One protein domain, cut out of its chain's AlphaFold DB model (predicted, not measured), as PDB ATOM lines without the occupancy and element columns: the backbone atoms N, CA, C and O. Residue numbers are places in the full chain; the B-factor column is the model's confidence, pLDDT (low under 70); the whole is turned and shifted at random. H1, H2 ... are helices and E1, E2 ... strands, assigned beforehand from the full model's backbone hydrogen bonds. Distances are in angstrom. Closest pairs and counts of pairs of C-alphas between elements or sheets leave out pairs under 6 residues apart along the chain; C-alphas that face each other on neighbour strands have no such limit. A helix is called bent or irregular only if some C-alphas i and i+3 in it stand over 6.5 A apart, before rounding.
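This is residues 40 to 123 of the 137 residues of a protein of Paenibacillus sp. JCM 10914 (UniProt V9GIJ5). Two helices, H2 and H4, run side by side the same way, with H1 near one end of the body and a long loop, residues 99 to 123, reaching to the opposite end. Between the helices and that loop, the short strand E1 sits between residues 40 to 41 and residues 103 to 104. The 84 printed residues hold four named helices and one named strand, in the order H1, H2, E1, H3, H4; under half of the residues are in these elements, which are mostly helix. The whole is compact, with a radius of gyration of the C-alphas of 12.4 A and spans of 35 by 26 by 20 A.

Residues 40 to 41 pair in parallel with residues 77 to 78 of E1, residues 77 to 79; residues 78 to 79 pair in parallel with residues 103 to 104. H1, residues 50 to 58, is close to but not clearly touching H2, residues 65 to 72; their closest C-alphas, of Met 52 and Pro 65, are 7.6 A apart. Their tilt is steep, 64 degrees, opposite ways. H2 touches H4, residues 89 to 98, at a shallow tilt of 20 degrees, the same way; their closest C-alphas, of Ala 67 and Asp 98, are 5.7 A apart. H3, residues 83 to 87, is close to but not clearly touching H4; the closest C-alphas, of Glu 84 and Leu 92, are 6.2 A apart. E1 and H4 are apart. Every O i to N i+4 pair is within hydrogen-bond range in H1, H2 and H4; H3 has 0 of 1, and 1 of 2 O i to N i+3 pairs.

H1 begins at C-alpha 50 (53.734, 47.275, 112.851) and is 11.8 A long; H2 is 10.2 A. E1 is 6.9 A long. H3, 8.4 A, is irregular: C-alphas 84 and 87 are 7.3 A apart. H4, 14.0 A, ends at C-alpha 98 (55.669, 27.687, 119.317).

The C-alphas farthest apart, of Pro 50 and Gly 113, are 37.5 A apart. The printed part has no cut, and no link between named elements is long. Mean pLDDT of the printed part is 89.0; residue 48 is under 70.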
ATOM      1  N   ILE A  40      65.002  36.215 131.029       91.50
ATOM      2  CA  ILE A  40      63.550  36.136 131.209       91.50
ATOM      3  C   ILE A  40      62.892  37.299 130.472       91.50
ATOM      4  O   ILE A  40      63.337  38.442 130.600       91.50
ATOM      5  N   ASP A  41      61.847  37.002 129.705       91.50
ATOM      6  CA  ASP A  41      61.023  38.016 129.051       91.50
ATOM      7  C   ASP A  41      59.866  38.430 129.961       91.50
ATOM      8  O   ASP A  41      59.254  37.577 130.601       91.50
ATOM      9  N   ASN A  42      59.565  39.726 130.028       90.56
ATOM     10  CA  ASN A  42      58.552  40.264 130.939       90.56
ATOM     11  C   ASN A  42      57.145  40.362 130.317       90.56
ATOM     12  O   ASN A  42      56.262  40.982 130.910       90.56
ATOM     13  N   GLY A  43      56.927  39.748 129.156       89.25
ATOM     14  CA  GLY A  43      55.649  39.782 128.462       89.25
ATOM     15  C   GLY A  43      55.436  41.074 127.689       89.25
ATOM     16  O   GLY A  43      56.342  41.897 127.555       89.25
ATOM     17  N   ASP A  44      54.218  41.218 127.168       88.62
ATOM     18  CA  ASP A  44      53.893  42.129 126.084       88.62
ATOM     19  C   ASP A  44      54.900  41.915 124.937       88.62
ATOM     20  O   ASP A  44      55.808  42.700 124.721       88.62
ATOM     21  N   LEU A  45      54.777  40.809 124.205       83.88
ATOM     22  CA  LEU A  45      55.567  40.508 123.001       83.88
ATOM     23  C   LEU A  45      54.711  40.514 121.735       83.88
ATOM     24  O   LEU A  45      55.214  40.730 120.627       83.88
ATOM     25  N   LEU A  46      53.410  40.240 121.880       82.94
ATOM     26  CA  LEU A  46      52.509  40.044 120.743       82.94
ATOM     27  C   LEU A  46      52.019  41.348 120.117       82.94
ATOM     28  O   LEU A  46      51.515  41.345 118.992       82.94
ATOM     29  N   GLN A  47      52.154  42.475 120.809       73.69
ATOM     30  CA  GLN A  47      51.627  43.761 120.366       73.69
ATOM     31  C   GLN A  47      52.708  44.840 120.366       73.69
ATOM     32  O   GLN A  47      53.691  44.751 121.074       73.69
ATOM     33  N   GLY A  48      52.515  45.882 119.555       69.19
ATOM     34  CA  GLY A  48      53.230  47.149 119.722       69.19
ATOM     35  C   GLY A  48      54.191  47.510 118.593       69.19
ATOM     36  O   GLY A  48      54.546  48.682 118.488       69.19
ATOM     37  N   THR A  49      54.487  46.577 117.680       74.06
ATOM     38  CA  THR A  49      55.179  46.871 116.414       74.06
ATOM     39  C   THR A  49      54.246  46.707 115.201       74.06
ATOM     40  O   THR A  49      53.380  45.825 115.198       74.06
ATOM     41  N   PRO A  50      54.434  47.495 114.120       77.56
ATOM     42  CA  PRO A  50      53.734  47.275 112.851       77.56
ATOM     43  C   PRO A  50      53.941  45.865 112.282       77.56
ATOM     44  O   PRO A  50      53.040  45.324 111.644       77.56
ATOM     45  N   PHE A  51      55.106  45.263 112.540       78.81
ATOM     46  CA  PHE A  51      55.426  43.901 112.121       78.81
ATOM     47  C   PHE A  51      54.546  42.861 112.826       78.81
ATOM     48  O   PHE A  51      53.890  42.071 112.146       78.81
ATOM     49  N   MET A  52      54.445  42.913 114.162       80.44
ATOM     50  CA  MET A  52      53.569  42.002 114.913       80.44
ATOM     51  C   MET A  52      52.094  42.220 114.561       80.44
ATOM     52  O   MET A  52      51.358  41.253 114.385       80.44
ATOM     53  N   TYR A  53      51.669  43.473 114.354       81.12
ATOM     54  CA  TYR A  53      50.312  43.768 113.881       81.12
ATOM     55  C   TYR A  53      50.024  43.139 112.509       81.12
ATOM     56  O   TYR A  53      48.971  42.533 112.306       81.12
ATOM     57  N   HIS A  54      50.955  43.273 111.559       83.62
ATOM     58  CA  HIS A  54      50.802  42.692 110.229       83.62
ATOM     59  C   HIS A  54      50.730  41.162 110.292       83.62
ATOM     60  O   HIS A  54      49.836  40.574 109.682       83.62
ATOM     61  N   TYR A  55      51.608  40.527 111.074       84.56
ATOM     62  CA  TYR A  55      51.593  39.078 111.278       84.56
ATOM     63  C   TYR A  55      50.265  38.603 111.885       84.56
ATOM     64  O   TYR A  55      49.596  37.745 111.310       84.56
ATOM     65  N   ALA A  56      49.824  39.226 112.982       83.44
ATOM     66  CA  ALA A  56      48.589  38.859 113.674       83.44
ATOM     67  C   ALA A  56      47.342  38.963 112.778       83.44
ATOM     68  O   ALA A  56      46.381  38.205 112.962       83.44
ATOM     69  N   LYS A  57      47.354  39.891 111.810       82.50
ATOM     70  CA  LYS A  57      46.228  40.169 110.909       82.50
ATOM     71  C   LYS A  57      46.262  39.388 109.593       82.50
ATOM     72  O   LYS A  57      45.196  39.062 109.080       82.50
ATOM     73  N   TYR A  58      47.443  39.113 109.042       81.25
ATOM     74  CA  TYR A  58      47.585  38.582 107.678       81.25
ATOM     75  C   TYR A  58      48.501  37.360 107.560       81.25
ATOM     76  O   TYR A  58      48.426  36.651 106.563       81.25
ATOM     77  N   GLY A  59      49.369  37.111 108.541       71.44
ATOM     78  CA  GLY A  59      50.507  36.201 108.417       71.44
ATOM     79  C   GLY A  59      50.484  35.021 109.376       71.44
ATOM     80  O   GLY A  59      51.544  34.614 109.810       71.44
ATOM     81  N   ARG A  60      49.319  34.464 109.730       71.81
ATOM     82  CA  ARG A  60      49.188  33.377 110.726       71.81
ATOM     83  C   ARG A  60      49.646  32.000 110.209       71.81
ATOM     84  O   ARG A  60      48.901  31.028 110.288       71.81
ATOM     85  N   THR A  61      50.832  31.913 109.620       78.38
ATOM     86  CA  THR A  61      51.381  30.663 109.079       78.38
ATOM     87  C   THR A  61      52.806  30.451 109.563       78.38
ATOM     88  O   THR A  61      53.650  31.325 109.376       78.38
ATOM     89  N   GLY A  62      53.086  29.257 110.084       85.00
ATOM     90  CA  GLY A  62      54.393  28.914 110.639       85.00
ATOM     91  C   GLY A  62      54.585  29.444 112.060       85.00
ATOM     92  O   GLY A  62      53.638  29.891 112.700       85.00
ATOM     93  N   VAL A  63      55.827  29.367 112.540       87.25
ATOM     94  CA  VAL A  63      56.200  29.764 113.903       87.25
ATOM     95  C   VAL A  63      55.964  31.261 114.101       87.25
ATOM     96  O   VAL A  63      56.483  32.077 113.331       87.25
ATOM     97  N   HIS A  64      55.240  31.630 115.158       89.50
ATOM     98  CA  HIS A  64      54.987  33.023 115.506       89.50
ATOM     99  C   HIS A  64      56.317  33.785 115.686       89.50
ATOM    100  O   HIS A  64      57.170  33.338 116.454       89.50
ATOM    101  N   PRO A  65      56.524  34.962 115.065       89.00
ATOM    102  CA  PRO A  65      57.803  35.667 115.122       89.00
ATOM    103  C   PRO A  65      58.264  36.016 116.541       89.00
ATOM    104  O   PRO A  65      59.458  35.991 116.823       89.00
ATOM    105  N   ALA A  66      57.326  36.303 117.449       89.25
ATOM    106  CA  ALA A  66      57.635  36.489 118.869       89.25
ATOM    107  C   ALA A  66      58.210  35.212 119.511       89.25
ATOM    108  O   ALA A  66      59.235  35.271 120.183       89.25
ATOM    109  N   ALA A  67      57.612  34.047 119.245       91.50
ATOM    110  CA  ALA A  67      58.141  32.770 119.712       91.50
ATOM    111  C   ALA A  67      59.487  32.443 119.048       91.50
ATOM    112  O   ALA A  67      60.439  32.056 119.720       91.50
ATOM    113  N   GLN A  68      59.619  32.694 117.742       92.12
ATOM    114  CA  GLN A  68      60.882  32.524 117.026       92.12
ATOM    115  C   GLN A  68      62.002  33.367 117.648       92.12
ATOM    116  O   GLN A  68      63.130  32.892 117.781       92.12
ATOM    117  N   LEU A  69      61.692  34.593 118.069       90.56
ATOM    118  CA  LEU A  69      62.638  35.455 118.754       90.56
ATOM    119  C   LEU A  69      63.091  34.868 120.099       90.56
ATOM    120  O   LEU A  69      64.299  34.777 120.341       90.56
ATOM    121  N   LEU A  70      62.140  34.444 120.938       92.25
ATOM    122  CA  LEU A  70      62.431  33.785 122.216       92.25
ATOM    123  C   LEU A  70      63.334  32.562 122.014       92.25
ATOM    124  O   LEU A  70      64.303  32.368 122.751       92.25
ATOM    125  N   ASN A  71      63.069  31.788 120.962       94.50
ATOM    126  CA  ASN A  71      63.809  30.575 120.626       94.50
ATOM    127  C   ASN A  71      65.240  30.884 120.162       94.50
ATOM    128  O   ASN A  71      66.191  30.272 120.649       94.50
ATOM    129  N   ILE A  72      65.419  31.855 119.256       93.31
ATOM    130  CA  ILE A  72      66.742  32.260 118.742       93.31
ATOM    131  C   ILE A  72      67.614  32.808 119.872       93.31
ATOM    132  O   ILE A  72      68.794  32.464 119.977       93.31
ATOM    133  N   LEU A  73      67.033  33.645 120.733       90.75
ATOM    134  CA  LEU A  73      67.733  34.220 121.877       90.75
ATOM    135  C   LEU A  73      67.796  33.272 123.076       90.75
ATOM    136  O   LEU A  73      68.455  33.607 124.056       90.75
ATOM    137  N   LYS A  74      67.210  32.073 122.982       93.94
ATOM    138  CA  LYS A  74      67.221  31.033 124.018       93.94
ATOM    139  C   LYS A  74      66.766  31.569 125.375       93.94
ATOM    140  O   LYS A  74      67.529  31.508 126.331       93.94
ATOM    141  N   TYR A  75      65.594  32.190 125.437       93.62
ATOM    142  CA  TYR A  75      65.033  32.627 126.716       93.62
ATOM    143  C   TYR A  75      64.807  31.434 127.653       93.62
ATOM    144  O   TYR A  75      64.518  30.325 127.205       93.62
ATOM    145  N   ASP A  76      64.941  31.665 128.952       93.62
ATOM    146  CA  ASP A  76      64.734  30.656 129.991       93.62
ATOM    147  C   ASP A  76      63.265  30.581 130.423       93.62
ATOM    148  O   ASP A  76      62.766  29.511 130.780       93.62
ATOM    149  N   ALA A  77      62.565  31.714 130.362       93.19
ATOM    150  CA  ALA A  77      61.126  31.827 130.566       93.19
ATOM    151  C   ALA A  77      60.585  33.120 129.936       93.19
ATOM    152  O   ALA A  77      61.329  34.086 129.744       93.19
ATOM    153  N   ALA A  78      59.281  33.153 129.679       94.88
ATOM    154  CA  ALA A  78      58.549  34.361 129.312       94.88
ATOM    155  C   ALA A  78      57.348  34.558 130.246       94.88
ATOM    156  O   ALA A  78      56.756  33.587 130.711       94.88
ATOM    157  N   ILE A  79      56.987  35.801 130.543       93.56
ATOM    158  CA  ILE A  79      55.793  36.128 131.330       93.56
ATOM    159  C   ILE A  79      54.645  36.483 130.385       93.56
ATOM    160  O   ILE A  79      54.858  37.028 129.306       93.56
ATOM    161  N   ILE A  80      53.413  36.163 130.779       91.88
ATOM    162  CA  ILE A  80      52.222  36.649 130.074       91.88
ATOM    163  C   ILE A  80      51.908  38.058 130.572       91.88
ATOM    164  O   ILE A  80      51.540  38.247 131.733       91.88
ATOM    165  N   GLY A  81      52.057  39.039 129.692       90.31
ATOM    166  CA  GLY A  81      51.609  40.408 129.892       90.31
ATOM    167  C   GLY A  81      50.136  40.590 129.527       90.31
ATOM    168  O   GLY A  81      49.413  39.666 129.139       90.31
ATOM    169  N   ASN A  82      49.644  41.814 129.693       89.38
ATOM    170  CA  ASN A  82      48.243  42.122 129.420       89.38
ATOM    171  C   ASN A  82      47.946  42.221 127.917       89.38
ATOM    172  O   ASN A  82      46.796  42.034 127.514       89.38
ATOM    173  N   HIS A  83      48.939  42.531 127.082       90.12
ATOM    174  CA  HIS A  83      48.736  42.698 125.645       90.12
ATOM    175  C   HIS A  83      48.805  41.397 124.842       90.12
ATOM    176  O   HIS A  83      48.372  41.388 123.685       90.12
ATOM    177  N   GLU A  84      49.213  40.290 125.461       90.12
ATOM    178  CA  GLU A  84      49.132  38.940 124.884       90.12
ATOM    179  C   GLU A  84      47.701  38.558 124.464       90.12
ATOM    180  O   GLU A  84      47.498  37.829 123.494       90.12
ATOM    181  N   PHE A  85      46.687  39.099 125.143       92.81
ATOM    182  CA  PHE A  85      45.275  38.777 124.905       92.81
ATOM    183  C   PHE A  85      44.630  39.559 123.752       92.81
ATOM    184  O   PHE A  85      43.525  39.223 123.320       92.81
ATOM    185  N   ASN A  86      45.297  40.593 123.228       89.88
ATOM    186  CA  ASN A  86      44.695  41.560 122.300       89.88
ATOM    187  C   ASN A  86      44.201  40.952 120.977       89.88
ATOM    188  O   ASN A  86      43.315  41.516 120.335       89.88
ATOM    189  N   TYR A  87      44.778  39.828 120.553       88.94
ATOM    190  CA  TYR A  87      44.455  39.175 119.279       88.94
ATOM    191  C   TYR A  87      43.687  37.857 119.449       88.94
ATOM    192  O   TYR A  87      43.501  37.124 118.474       88.94
ATOM    193  N   GLY A  88      43.203  37.593 120.666       91.19
ATOM    194  CA  GLY A  88      42.422  36.412 121.012       91.19
ATOM    195  C   GLY A  88      43.265  35.220 121.464       91.19
ATOM    196  O   GLY A  88      44.470  35.139 121.227       91.19
ATOM    197  N   LEU A  89      42.591  34.273 122.120       92.50
ATOM    198  CA  LEU A  89      43.226  33.120 122.767       92.50
ATOM    199  C   LEU A  89      43.877  32.151 121.780       92.50
ATOM    200  O   LEU A  89      44.862  31.515 122.122       92.50
ATOM    201  N   GLU A  90      43.353  32.052 120.559       91.69
ATOM    202  CA  GLU A  90      43.912  31.181 119.521       91.69
ATOM    203  C   GLU A  90      45.356  31.574 119.176       91.69
ATOM    204  O   GLU A  90      46.246  30.730 119.209       91.69
ATOM    205  N   LEU A  91      45.610  32.865 118.919       90.56
ATOM    206  CA  LEU A  91      46.956  33.347 118.600       90.56
ATOM    207  C   LEU A  91      47.891  33.241 119.810       90.56
ATOM    208  O   LEU A  91      49.063  32.898 119.652       90.56
ATOM    209  N   LEU A  92      47.377  33.528 121.010       93.12
ATOM    210  CA  LEU A  92      48.146  33.397 122.244       93.12
ATOM    211  C   LEU A  92      48.584  31.946 122.466       93.12
ATOM    212  O   LEU A  92      49.775  31.697 122.629       93.12
ATOM    213  N   ASN A  93      47.654  30.991 122.398       93.31
ATOM    214  CA  ASN A  93      47.961  29.570 122.562       93.31
ATOM    215  C   ASN A  93      48.950  29.086 121.503       93.31
ATOM    216  O   ASN A  93      49.945  28.467 121.857       93.31
ATOM    217  N   HIS A  94      48.757  29.467 120.236       92.62
ATOM    218  CA  HIS A  94      49.703  29.138 119.169       92.62
ATOM    219  C   HIS A  94      51.108  29.696 119.446       92.62
ATOM    220  O   HIS A  94      52.106  29.019 119.231       92.62
ATOM    221  N   THR A  95      51.212  30.928 119.955       92.44
ATOM    222  CA  THR A  95      52.513  31.522 120.311       92.44
ATOM    223  C   THR A  95      53.167  30.779 121.476       92.44
ATOM    224  O   THR A  95      54.378  30.567 121.460       92.44
ATOM    225  N   ILE A  96      52.385  30.398 122.490       94.44
ATOM    226  CA  ILE A  96      52.880  29.637 123.642       94.44
ATOM    227  C   ILE A  96      53.373  28.255 123.193       94.44
ATOM    228  O   ILE A  96      54.435  27.829 123.636       94.44
ATOM    229  N   GLU A  97      52.643  27.583 122.302       94.38
ATOM    230  CA  GLU A  97      53.015  26.278 121.736       94.38
ATOM    231  C   GLU A  97      54.287  26.347 120.874       94.38
ATOM    232  O   GLU A  97      55.112  25.436 120.913       94.38
ATOM    233  N   ASP A  98      54.477  27.442 120.137       94.69
ATOM    234  CA  ASP A  98      55.669  27.687 119.317       94.69
ATOM    235  C   ASP A  98      56.932  28.021 120.139       94.69
ATOM    236  O   ASP A  98      58.061  27.951 119.629       94.69
ATOM    237  N   ALA A  99      56.769  28.454 121.392       94.94
ATOM    238  CA  ALA A  99      57.875  28.869 122.244       94.94
ATOM    239  C   ALA A  99      58.589  27.654 122.860       94.94
ATOM    240  O   ALA A  99      57.991  26.785 123.486       94.94
ATOM    241  N   ALA A 100      59.914  27.618 122.731       95.25
ATOM    242  CA  ALA A 100      60.759  26.575 123.305       95.25
ATOM    243  C   ALA A 100      60.959  26.750 124.822       95.25
ATOM    244  O   ALA A 100      61.306  25.797 125.520       95.25
ATOM    245  N   CYS A 101      60.766  27.968 125.333       93.38
ATOM    246  CA  CYS A 101      60.784  28.271 126.758       93.38
ATOM    247  C   CYS A 101      59.361  28.278 127.332       93.38
ATOM    248  O   CYS A 101      58.417  28.629 126.624       93.38
ATOM    249  N   PRO A 102      59.176  27.950 128.621       95.56
ATOM    250  CA  PRO A 102      57.862  28.025 129.236       95.56
ATOM    251  C   PRO A 102      57.400  29.477 129.365       95.56
ATOM    252  O   PRO A 102      58.163  30.352 129.787       95.56
ATOM    253  N   TYR A 103      56.116  29.698 129.106       95.38
ATOM    254  CA  TYR A 103      55.428  30.857 129.652       95.38
ATOM    255  C   TYR A 103      55.092  30.621 131.126       95.38
ATOM    256  O   TYR A 103      54.741  29.501 131.511       95.38
ATOM    257  N   LEU A 104      55.196  31.665 131.948       94.88
ATOM    258  CA  LEU A 104      54.834  31.631 133.358       94.88
ATOM    259  C   LEU A 104      53.617  32.518 133.635       94.88
ATOM    260  O   LEU A 104      53.574  33.683 133.238       94.88
ATOM    261  N   SER A 105      52.640  31.956 134.341       95.00
ATOM    262  CA  SER A 105      51.431  32.640 134.796       95.00
ATOM    263  C   SER A 105      50.839  31.903 135.995       95.00
ATOM    264  O   SER A 105      50.356  30.779 135.878       95.00
ATOM    265  N   ALA A 106      50.852  32.548 137.162       93.88
ATOM    266  CA  ALA A 106      50.297  31.983 138.396       93.88
ATOM    267  C   ALA A 106      48.869  32.460 138.701       93.88
ATOM    268  O   ALA A 106      48.154  31.820 139.465       93.88
ATOM    269  N   ASN A 107      48.468  33.605 138.146       94.25
ATOM    270  CA  ASN A 107      47.248  34.327 138.518       94.25
ATOM    271  C   ASN A 107      46.134  34.254 137.465       94.25
ATOM    272  O   ASN A 107      45.035  34.739 137.723       94.25
ATOM    273  N   ILE A 108      46.401  33.674 136.294       94.31
ATOM    274  CA  ILE A 108      45.402  33.483 135.242       94.31
ATOM    275  C   ILE A 108      44.967  32.026 135.272       94.31
ATOM    276  O   ILE A 108      45.773  31.131 135.015       94.31
ATOM    277  N   VAL A 109      43.702  31.800 135.615       94.56
ATOM    278  CA  VAL A 109      43.153  30.467 135.871       94.56
ATOM    279  C   VAL A 109      41.942  30.174 134.998       94.56
ATOM    280  O   VAL A 109      41.231  31.090 134.578       94.56
ATOM    281  N   ASP A 110      41.712  28.895 134.716       90.25
ATOM    282  CA  ASP A 110      40.498  28.454 134.043       90.25
ATOM    283  C   ASP A 110      39.263  28.631 134.947       90.25
ATOM    284  O   ASP A 110      39.344  28.681 136.177       90.25
ATOM    285  N   SER A 111      38.084  28.714 134.329       88.25
ATOM    286  CA  SER A 111      36.810  28.811 135.050       88.25
ATOM    287  C   SER A 111      36.272  27.463 135.543       88.25
ATOM    288  O   SER A 111      35.210  27.430 136.161       88.25
ATOM    289  N   PHE A 112      36.943  26.350 135.231       79.69
ATOM    290  CA  PHE A 112      36.421  24.986 135.398       79.69
ATOM    291  C   PHE A 112      37.078  24.203 136.544       79.69
ATOM    292  O   PHE A 112      36.618  23.115 136.888       79.69
ATOM    293  N   GLY A 113      38.098  24.768 137.178       79.94
ATOM    294  CA  GLY A 113      38.768  24.205 138.346       79.94
ATOM    295  C   GLY A 113      39.759  25.156 139.013       79.94
ATOM    296  O   GLY A 113      40.294  24.814 140.065       79.94
ATOM    297  N   GLY A 114      39.997  26.344 138.445       86.50
ATOM    298  CA  GLY A 114      40.973  27.289 138.983       86.50
ATOM    299  C   GLY A 114      42.418  26.857 138.726       86.50
ATOM    300  O   GLY A 114      43.328  27.334 139.404       86.50
ATOM    301  N   HIS A 115      42.647  25.950 137.770       89.19
ATOM    302  CA  HIS A 115      43.998  25.575 137.361       89.19
ATOM    303  C   HIS A 115      44.620  26.687 136.508       89.19
ATOM    304  O   HIS A 115      43.876  27.420 135.853       89.19
ATOM    305  N   PRO A 116      45.961  26.821 136.474       92.19
ATOM    306  CA  PRO A 116      46.626  27.769 135.586       92.19
ATOM    307  C   PRO A 116      46.155  27.598 134.136       92.19
ATOM    308  O   PRO A 116      46.276  26.517 133.564       92.19
ATOM    309  N   ALA A 117      45.607  28.664 133.551       92.69
ATOM    310  CA  ALA A 117      45.053  28.637 132.195       92.69
ATOM    311  C   ALA A 117      46.142  28.621 131.113       92.69
ATOM    312  O   ALA A 117      45.886  28.217 129.983       92.69
ATOM    313  N   PHE A 118      47.348  29.077 131.456       92.81
ATOM    314  CA  PHE A 118      48.470  29.191 130.539       92.81
ATOM    315  C   PHE A 118      49.774  28.849 131.247       92.81
ATOM    316  O   PHE A 118      50.013  29.311 132.365       92.81
ATOM    317  N   GLY A 119      50.647  28.123 130.550       90.62
ATOM    318  CA  GLY A 119      52.015  27.896 130.999       90.62
ATOM    319  C   GLY A 119      52.120  27.255 132.387       90.62
ATOM    320  O   GLY A 119      51.279  26.452 132.791       90.62
ATOM    321  N   LEU A 120      53.191  27.591 133.106       93.69
ATOM    322  CA  LEU A 120      53.460  27.107 134.462       93.69
ATOM    323  C   LEU A 120      53.278  28.239 135.485       93.69
ATOM    324  O   LEU A 120      53.610  29.384 135.195       93.69
ATOM    325  N   PRO A 121      52.847  27.961 136.726       94.31
ATOM    326  CA  PRO A 121      52.769  28.997 137.757       94.31
ATOM    327  C   PRO A 121      54.155  29.502 138.187       94.31
ATOM    328  O   PRO A 121      54.301  30.657 138.578       94.31
ATOM    329  N   TYR A 122      55.178  28.647 138.122       94.06
ATOM    330  CA  TYR A 122      56.568  28.980 138.426       94.06
ATOM    331  C   TYR A 122      57.525  27.988 137.749       94.06
ATOM    332  O   TYR A 122      57.119  26.905 137.321       94.06
ATOM    333  N   ARG A 123      58.813  28.341 137.698       90.44
ATOM    334  CA  ARG A 123      59.911  27.450 137.304       90.44
ATOM    335  C   ARG A 123      61.103  27.656 138.230       90.44
ATOM    336  O   ARG A 123      61.462  28.790 138.526       90.44
TER     337      ARG A 123